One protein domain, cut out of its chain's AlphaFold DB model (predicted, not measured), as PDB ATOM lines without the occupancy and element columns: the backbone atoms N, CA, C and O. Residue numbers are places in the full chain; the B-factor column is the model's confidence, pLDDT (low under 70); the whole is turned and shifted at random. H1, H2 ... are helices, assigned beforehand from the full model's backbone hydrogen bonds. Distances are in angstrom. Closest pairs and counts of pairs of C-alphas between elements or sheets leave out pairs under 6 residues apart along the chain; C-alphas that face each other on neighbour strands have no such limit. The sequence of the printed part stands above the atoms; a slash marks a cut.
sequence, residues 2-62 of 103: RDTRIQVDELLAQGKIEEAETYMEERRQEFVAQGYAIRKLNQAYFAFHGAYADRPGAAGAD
ATOM      1  N   ARG A   2     -33.499 -24.925 -44.184       79.19
ATOM      2  CA  ARG A   2     -34.684 -24.648 -43.341       79.19
ATOM      3  C   ARG A   2     -35.866 -24.005 -44.082       79.19
ATOM      4  O   ARG A   2     -36.992 -24.430 -43.853       79.19
ATOM      5  N   ASP A   3     -35.619 -23.018 -44.937       84.06
ATOM      6  CA  ASP A   3     -36.704 -22.330 -45.656       84.06
ATOM      7  C   ASP A   3     -37.341 -23.246 -46.700       84.06
ATOM      8  O   ASP A   3     -38.561 -23.336 -46.774       84.06
ATOM      9  N   THR A   4     -36.512 -24.024 -47.408       87.62
ATOM     10  CA  THR A   4     -36.997 -25.064 -48.322       87.62
ATOM     11  C   THR A   4     -37.911 -26.049 -47.607       87.62
ATOM     12  O   THR A   4     -38.981 -26.360 -48.107       87.62
ATOM     13  N   ARG A   5     -37.540 -26.480 -46.401       80.25
ATOM     14  CA  ARG A   5     -38.407 -27.312 -45.568       80.25
ATOM     15  C   ARG A   5     -39.754 -26.645 -45.282       80.25
ATOM     16  O   ARG A   5     -40.774 -27.278 -45.483       80.25
ATOM     17  N   ILE A   6     -39.758 -25.417 -44.749       84.31
ATOM     18  CA  ILE A   6     -41.001 -24.770 -44.280       84.31
ATOM     19  C   ILE A   6     -42.004 -24.680 -45.429       84.31
ATOM     20  O   ILE A   6     -43.174 -24.996 -45.248       84.31
ATOM     21  N   GLN A   7     -41.510 -24.312 -46.607       89.00
ATOM     22  CA  GLN A   7     -42.321 -24.224 -47.809       89.00
ATOM     23  C   GLN A   7     -42.848 -25.597 -48.253       89.00
ATOM     24  O   GLN A   7     -44.018 -25.717 -48.602       89.00
ATOM     25  N   VAL A   8     -42.004 -26.634 -48.232       88.06
ATOM     26  CA  VAL A   8     -42.410 -28.007 -48.573       88.06
ATOM     27  C   VAL A   8     -43.471 -28.515 -47.594       88.06
ATOM     28  O   VAL A   8     -44.521 -28.962 -48.041       88.06
ATOM     29  N   ASP A   9     -43.253 -28.372 -46.284       84.56
ATOM     30  CA  ASP A   9     -44.213 -28.763 -45.242       84.56
ATOM     31  C   ASP A   9     -45.576 -28.080 -45.456       84.56
ATOM     32  O   ASP A   9     -46.622 -28.717 -45.345       84.56
ATOM     33  N   GLU A  10     -45.578 -26.783 -45.785       88.56
ATOM     34  CA  GLU A  10     -46.801 -26.015 -46.029       88.56
ATOM     35  C   GLU A  10     -47.552 -26.490 -47.282       88.56
ATOM     36  O   GLU A  10     -48.773 -26.657 -47.241       88.56
ATOM     37  N   LEU A  11     -46.838 -26.742 -48.383       90.50
ATOM     38  CA  LEU A  11     -47.432 -27.264 -49.617       90.50
ATOM     39  C   LEU A  11     -48.045 -28.651 -49.390       90.50
ATOM     40  O   LEU A  11     -49.176 -28.914 -49.802       90.50
ATOM     41  N   LEU A  12     -47.341 -29.520 -48.670       86.00
ATOM     42  CA  LEU A  12     -47.803 -30.873 -48.370       86.00
ATOM     43  C   LEU A  12     -48.994 -30.884 -47.417       86.00
ATOM     44  O   LEU A  12     -49.940 -31.634 -47.645       86.00
ATOM     45  N   ALA A  13     -49.004 -30.010 -46.407       85.06
ATOM     46  CA  ALA A  13     -50.152 -29.837 -45.520       85.06
ATOM     47  C   ALA A  13     -51.418 -29.381 -46.274       85.06
ATOM     48  O   ALA A  13     -52.533 -29.631 -45.820       85.06
ATOM     49  N   GLN A  14     -51.256 -28.743 -47.438       91.88
ATOM     50  CA  GLN A  14     -52.342 -28.359 -48.347       91.88
ATOM     51  C   GLN A  14     -52.674 -29.442 -49.395       91.88
ATOM     52  O   GLN A  14     -53.543 -29.220 -50.236       91.88
ATOM     53  N   GLY A  15     -51.995 -30.593 -49.379       87.56
ATOM     54  CA  GLY A  15     -52.155 -31.664 -50.370       87.56
ATOM     55  C   GLY A  15     -51.511 -31.372 -51.732       87.56
ATOM     56  O   GLY A  15     -51.771 -32.082 -52.701       87.56
ATOM     57  N   LYS A  16     -50.665 -30.341 -51.833       91.69
ATOM     58  CA  LYS A  16     -50.040 -29.889 -53.086       91.69
ATOM     59  C   LYS A  16     -48.726 -30.618 -53.355       91.69
ATOM     60  O   LYS A  16     -47.642 -30.039 -53.286       91.69
ATOM     61  N   ILE A  17     -48.834 -31.911 -53.640       85.69
ATOM     62  CA  ILE A  17     -47.679 -32.807 -53.798       85.69
ATOM     63  C   ILE A  17     -46.791 -32.371 -54.973       85.69
ATOM     64  O   ILE A  17     -45.595 -32.166 -54.784       85.69
ATOM     65  N   GLU A  18     -47.369 -32.152 -56.156       90.56
ATOM     66  CA  GLU A  18     -46.610 -31.770 -57.360       90.56
ATOM     67  C   GLU A  18     -45.883 -30.424 -57.197       90.56
ATOM     68  O   GLU A  18     -44.738 -30.271 -57.627       90.56
ATOM     69  N   GLU A  19     -46.517 -29.449 -56.534       92.56
ATOM     70  CA  GLU A  19     -45.902 -28.147 -56.240       92.56
ATOM     71  C   GLU A  19     -44.715 -28.307 -55.278       92.56
ATOM     72  O   GLU A  19     -43.668 -27.689 -55.477       92.56
ATOM     73  N   ALA A  20     -44.850 -29.162 -54.259       90.06
ATOM     74  CA  ALA A  20     -43.772 -29.454 -53.321       90.06
ATOM     75  C   ALA A  20     -42.585 -30.142 -54.015       90.06
ATOM     76  O   ALA A  20     -41.435 -29.769 -53.778       90.06
ATOM     77  N   GLU A  21     -42.845 -31.118 -54.889       89.38
ATOM     78  CA  GLU A  21     -41.805 -31.811 -55.659       89.38
ATOM     79  C   GLU A  21     -41.085 -30.879 -56.634       89.38
ATOM     80  O   GLU A  21     -39.852 -30.868 -56.676       89.38
ATOM     81  N   THR A  22     -41.843 -30.053 -57.358       94.50
ATOM     82  CA  THR A  22     -41.292 -29.053 -58.282       94.50
ATOM     83  C   THR A  22     -40.379 -28.088 -57.537       94.50
ATOM     84  O   THR A  22     -39.221 -27.907 -57.914       94.50
ATOM     85  N   TYR A  23     -40.856 -27.541 -56.418       94.25
ATOM     86  CA  TYR A  23     -40.070 -26.634 -55.594       94.25
ATOM     87  C   TYR A  23     -38.794 -27.305 -55.057       94.25
ATOM     88  O   TYR A  23     -37.715 -26.714 -55.100       94.25
ATOM     89  N   MET A  24     -38.853 -28.559 -54.595       91.44
ATOM     90  CA  MET A  24     -37.652 -29.281 -54.157       91.44
ATOM     91  C   MET A  24     -36.626 -29.463 -55.285       91.44
ATOM     92  O   MET A  24     -35.425 -29.315 -55.041       91.44
ATOM     93  N   GLU A  25     -37.065 -29.750 -56.509       94.19
ATOM     94  CA  GLU A  25     -36.159 -29.878 -57.653       94.19
ATOM     95  C   GLU A  25     -35.528 -28.535 -58.040       94.19
ATOM     96  O   GLU A  25     -34.313 -28.476 -58.244       94.19
ATOM     97  N   GLU A  26     -36.294 -27.442 -58.050       94.81
ATOM     98  CA  GLU A  26     -35.762 -26.089 -58.278       94.81
ATOM     99  C   GLU A  26     -34.660 -25.756 -57.265       94.81
ATOM    100  O   GLU A  26     -33.540 -25.374 -57.623       94.81
ATOM    101  N   ARG A  27     -34.929 -26.005 -55.979       93.69
ATOM    102  CA  ARG A  27     -33.951 -25.796 -54.906       93.69
ATOM    103  C   ARG A  27     -32.715 -26.671 -55.094       93.69
ATOM    104  O   ARG A  27     -31.599 -26.195 -54.877       93.69
ATOM    105  N   ARG A  28     -32.876 -27.933 -55.507       93.19
ATOM    106  CA  ARG A  28     -31.754 -28.838 -55.801       93.19
ATOM    107  C   ARG A  28     -30.880 -28.285 -56.929       93.19
ATOM    108  O   ARG A  28     -29.656 -28.298 -56.795       93.19
ATOM    109  N   GLN A  29     -31.484 -27.790 -58.008       94.44
ATOM    110  CA  GLN A  29     -30.765 -27.206 -59.143       94.44
ATOM    111  C   GLN A  29     -29.965 -25.968 -58.734       94.44
ATOM    112  O   GLN A  29     -28.796 -25.860 -59.106       94.44
ATOM    113  N   GLU A  30     -30.536 -25.088 -57.906       93.88
ATOM    114  CA  GLU A  30     -29.809 -23.939 -57.356       93.88
ATOM    115  C   GLU A  30     -28.568 -24.363 -56.555       93.88
ATOM    116  O   GLU A  30     -27.485 -23.807 -56.738       93.88
ATOM    117  N   PHE A  31     -28.695 -25.372 -55.688       88.94
ATOM    118  CA  PHE A  31     -27.565 -25.873 -54.902       88.94
ATOM    119  C   PHE A  31     -26.484 -26.504 -55.783       88.94
ATOM    120  O   PHE A  31     -25.297 -26.244 -55.576       88.94
ATOM    121  N   VAL A  32     -26.877 -27.271 -56.801       92.75
ATOM    122  CA  VAL A  32     -25.935 -27.834 -57.778       92.75
ATOM    123  C   VAL A  32     -25.213 -26.733 -58.548       92.75
ATOM    124  O   VAL A  32     -23.995 -26.812 -58.705       92.75
ATOM    125  N   ALA A  33     -25.918 -25.676 -58.957       93.56
ATOM    126  CA  ALA A  33     -25.311 -24.520 -59.613       93.56
ATOM    127  C   ALA A  33     -24.297 -23.792 -58.709       93.56
ATOM    128  O   ALA A  33     -23.315 -23.239 -59.199       93.56
ATOM    129  N   GLN A  34     -24.491 -23.838 -57.389       93.44
ATOM    130  CA  GLN A  34     -23.559 -23.307 -56.388       93.44
ATOM    131  C   GLN A  34     -22.428 -24.284 -56.010       93.44
ATOM    132  O   GLN A  34     -21.625 -23.976 -55.129       93.44
ATOM    133  N   GLY A  35     -22.335 -25.446 -56.665       92.00
ATOM    134  CA  GLY A  35     -21.274 -26.435 -56.456       92.00
ATOM    135  C   GLY A  35     -21.587 -27.520 -55.419       92.00
ATOM    136  O   GLY A  35     -20.724 -28.349 -55.131       92.00
ATOM    137  N   TYR A  36     -22.806 -27.569 -54.875       86.31
ATOM    138  CA  TYR A  36     -23.235 -28.637 -53.972       86.31
ATOM    139  C   TYR A  36     -23.832 -29.798 -54.772       86.31
ATOM    140  O   TYR A  36     -24.951 -29.718 -55.276       86.31
ATOM    141  N   ALA A  37     -23.102 -30.908 -54.874       87.38
ATOM    142  CA  ALA A  37     -23.543 -32.092 -55.608       87.38
ATOM    143  C   ALA A  37     -24.665 -32.855 -54.869       87.38
ATOM    144  O   ALA A  37     -24.425 -33.865 -54.209       87.38
ATOM    145  N   ILE A  38     -25.906 -32.377 -54.985       84.12
ATOM    146  CA  ILE A  38     -27.099 -33.027 -54.428       84.12
ATOM    147  C   ILE A  38     -27.778 -33.862 -55.521       84.12
ATOM    148  O   ILE A  38     -28.305 -33.325 -56.500       84.12
ATOM    149  N   ARG A  39     -27.787 -35.191 -55.342       84.44
ATOM    150  CA  ARG A  39     -28.387 -36.141 -56.298       84.44
ATOM    151  C   ARG A  39     -29.905 -35.986 -56.406       84.44
ATOM    152  O   ARG A  39     -30.430 -35.967 -57.510       84.44
ATOM    153  N   LYS A  40     -30.601 -35.914 -55.269       82.81
ATOM    154  CA  LYS A  40     -32.062 -35.790 -55.172       82.81
ATOM    155  C   LYS A  40     -32.405 -35.078 -53.866       82.81
ATOM    156  O   LYS A  40     -31.792 -35.379 -52.845       82.81
ATOM    157  N   LEU A  41     -33.367 -34.162 -53.919       83.94
ATOM    158  CA  LEU A  41     -33.982 -33.558 -52.743       83.94
ATOM    159  C   LEU A  41     -35.410 -34.102 -52.644       83.94
ATOM    160  O   LEU A  41     -36.193 -33.944 -53.572       83.94
ATOM    161  N   ASN A  42     -35.711 -34.817 -51.569       77.81
ATOM    162  CA  ASN A  42     -37.036 -35.357 -51.270       77.81
ATOM    163  C   ASN A  42     -37.336 -35.142 -49.782       77.81
ATOM    164  O   ASN A  42     -36.459 -34.707 -49.034       77.81
ATOM    165  N   GLN A  43     -38.551 -35.450 -49.332       72.62
ATOM    166  CA  GLN A  43     -38.891 -35.235 -47.922       72.62
ATOM    167  C   GLN A  43     -38.016 -36.081 -46.977       72.62
ATOM    168  O   GLN A  43     -37.473 -35.564 -46.003       72.62
ATOM    169  N   ALA A  44     -37.708 -37.327 -47.363       70.12
ATOM    170  CA  ALA A  44     -36.769 -38.186 -46.638       70.12
ATOM    171  C   ALA A  44     -35.395 -37.530 -46.413       70.12
ATOM    172  O   ALA A  44     -34.842 -37.604 -45.320       70.12
ATOM    173  N   TYR A  45     -34.832 -36.856 -47.421       75.44
ATOM    174  CA  TYR A  45     -33.562 -36.140 -47.282       75.44
ATOM    175  C   TYR A  45     -33.607 -35.156 -46.110       75.44
ATOM    176  O   TYR A  45     -32.657 -35.081 -45.329       75.44
ATOM    177  N   PHE A  46     -34.718 -34.431 -45.963       71.94
ATOM    178  CA  PHE A  46     -34.921 -33.529 -44.839       71.94
ATOM    179  C   PHE A  46     -35.038 -34.287 -43.516       71.94
ATOM    180  O   PHE A  46     -34.369 -33.902 -42.563       71.94
ATOM    181  N   ALA A  47     -35.765 -35.406 -43.473       66.06
ATOM    182  CA  ALA A  47     -35.861 -36.251 -42.282       66.06
ATOM    183  C   ALA A  47     -34.500 -36.805 -41.797       66.06
ATOM    184  O   ALA A  47     -34.313 -36.988 -40.594       66.06
ATOM    185  N   PHE A  48     -33.532 -37.036 -42.700       60.41
ATOM    186  CA  PHE A  48     -32.237 -37.661 -42.378       60.41
ATOM    187  C   PHE A  48     -31.046 -36.690 -42.213       60.41
ATOM    188  O   PHE A  48     -30.094 -37.030 -41.506       60.41
ATOM    189  N   HIS A  49     -31.046 -35.492 -42.814       57.47
ATOM    190  CA  HIS A  49     -29.904 -34.562 -42.745       57.47
ATOM    191  C   HIS A  49     -30.079 -33.428 -41.711       57.47
ATOM    192  O   HIS A  49     -30.756 -32.435 -41.960       57.47
ATOM    193  N   GLY A  50     -29.380 -33.579 -40.573       53.53
ATOM    194  CA  GLY A  50     -28.808 -32.558 -39.669       53.53
ATOM    195  C   GLY A  50     -29.544 -31.221 -39.472       53.53
ATOM    196  O   GLY A  50     -29.538 -30.370 -40.357       53.53
ATOM    197  N   ALA A  51     -30.032 -31.007 -38.239       45.12
ATOM    198  CA  ALA A  51     -30.985 -29.999 -37.722       45.12
ATOM    199  C   ALA A  51     -32.449 -30.477 -37.622       45.12
ATOM    200  O   ALA A  51     -33.226 -29.899 -36.863       45.12
ATOM    201  N   TYR A  52     -32.797 -31.561 -38.319       49.53
ATOM    202  CA  TYR A  52     -34.107 -32.226 -38.278       49.53
ATOM    203  C   TYR A  52     -34.250 -33.280 -37.165       49.53
ATOM    204  O   TYR A  52     -35.348 -33.512 -36.675       49.53
ATOM    205  N   ALA A  53     -33.146 -33.903 -36.741       45.69
ATOM    206  CA  ALA A  53     -33.157 -34.961 -35.723       45.69
ATOM    207  C   ALA A  53     -32.944 -34.445 -34.284       45.69
ATOM    208  O   ALA A  53     -33.296 -35.127 -33.327       45.69
ATOM    209  N   ASP A  54     -32.407 -33.231 -34.117       46.19
ATOM    210  CA  ASP A  54     -32.000 -32.703 -32.803       46.19
ATOM    211  C   ASP A  54     -33.131 -31.993 -32.035       46.19
ATOM    212  O   ASP A  54     -32.930 -31.525 -30.912       46.19
ATOM    213  N   ARG A  55     -34.338 -31.887 -32.614       46.03
ATOM    214  CA  ARG A  55     -35.526 -31.367 -31.920       46.03
ATOM    215  C   ARG A  55     -36.708 -32.328 -32.063       46.03
ATOM    216  O   ARG A  55     -37.061 -32.673 -33.191       46.03
ATOM    217  N   PRO A  56     -37.383 -32.697 -30.959       47.22
ATOM    218  CA  PRO A  56     -38.648 -33.423 -31.026       47.22
ATOM    219  C   PRO A  56     -39.642 -32.685 -31.938       47.22
ATOM    220  O   PRO A  56     -39.839 -31.480 -31.782       47.22
ATOM    221  N   GLY A  57     -40.236 -33.390 -32.906       48.88
ATOM    222  CA  GLY A  57     -41.206 -32.830 -33.861       48.88
ATOM    223  C   GLY A  57     -40.613 -32.100 -35.073       48.88
ATOM    224  O   GLY A  57     -41.368 -31.644 -35.928       48.88
ATOM    225  N   ALA A  58     -39.284 -31.998 -35.199       43.72
ATOM    226  CA  ALA A  58     -38.666 -31.355 -36.361       43.72
ATOM    227  C   ALA A  58     -38.812 -32.160 -37.664       43.72
ATOM    228  O   ALA A  58     -38.749 -31.542 -38.721       43.72
ATOM    229  N   ALA A  59     -39.113 -33.466 -37.577       52.62
ATOM    230  CA  ALA A  59     -39.483 -34.352 -38.690       52.62
ATOM    231  C   ALA A  59     -40.768 -33.950 -39.444       52.62
ATOM    232  O   ALA A  59     -41.006 -34.460 -40.533       52.62
ATOM    233  N   GLY A  60     -41.572 -33.023 -38.911       55.31
ATOM    234  CA  GLY A  60     -42.885 -32.722 -39.482       55.31
ATOM    235  C   GLY A  60     -43.843 -33.914 -39.366       55.31
ATOM    236  O   GLY A  60     -43.588 -34.857 -38.618       55.31
ATOM    237  N   ALA A  61     -44.961 -33.857 -40.088       61.00
ATOM    238  CA  ALA A  61     -45.912 -34.967 -40.205       61.00
ATOM    239  C   ALA A  61     -45.562 -35.924 -41.364       61.00
ATOM    240  O   ALA A  61     -46.416 -36.702 -41.777       61.00
ATOM    241  N   ASP A  62     -44.343 -35.832 -41.915       66.94
ATOM    242  CA  ASP A  62     -43.905 -36.643 -43.051       66.94
ATOM    243  C   ASP A  62     -43.894 -38.134 -42.658       66.94
ATOM    244  O   ASP A  62     -43.112 -38.530 -41.781       66.94
TER     245      ASP A  62
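What this domain is: This is residues 2 to 62 of the 103 residues of an uncharacterized protein of Chloroflexi bacterium (UniProt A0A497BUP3). Two helices, H1 and the longer H2, lie side by side as a helical hairpin; the chain then folds back from the end of H2 to a short third helix, H3, near H1. After H3 a winding tail with no named element, residues 49 to 62, makes the end of the model away from H2. The printed part has 61 residues with three named helices, in the order H1, H2, H3, and no named strand, and its class is all helix. It is compact, with a radius of gyration of the C-alphas of 11.6 A, and the C-alphas span 32 by 27 by 16 A.

Where its parts are: Begin at C-alpha 2, at (-34.684, -24.648, -43.341), where H1 starts; it runs through residues 2 to 13 and is 16.5 A long from first to last C-alpha. After H1 come three link residues, and then look for C-alpha 17 at (-47.679, -32.807, -53.798). From there H2, residues 17 to 33, runs 24.6 A to C-alpha 33 at (-25.311, -24.520, -59.613), and with 17 residues it is the longest helix. Go on to Gln 43 to find H3, residues 43 to 48, which ends at C-alpha 48, at (-32.237, -37.661, -42.378).

How they stand to each other: Look first at H1 and H2, a helical hairpin joined by a tight link of 3 residues. They touch, with 10 pairs of C-alphas within 8 A, and the closest C-alphas are those of Val 8 and Ala 20, 5.1 A apart. Their lines stand at a shallow tilt of 17 degrees, and they run opposite ways. Now turn to H3, which is close to H1 but not clearly touching it: the closest C-alphas, those of Arg 5 and Phe 46, are 7.2 A apart. H1 and H3 stand at a steep tilt of 48 degrees and run opposite ways. H2 and H3 are apart, although they follow each other in the chain. In the backbones of H1, H2 and H3 you will find every O i to N i+4 pair within hydrogen-bond range.

The domain as a whole: The two C-alphas farthest apart are those of Ala 33 and Pro 56, at 32.8 A, while the first and last printed C-alphas, of Arg 2 and Asp 62, are 15.1 A apart. The printed part has no cut. The link from H2 to H3, of 9 residues, is short but not tight, and no link between the helices is long. After H3, residues 49 to 62 hold no named element, and their C-alphas lie 10 to 18 A from the mean of all C-alphas. The mean pLDDT of the printed part is 78.3; in the B-factor column look at residues 47 to 62, which are under 70.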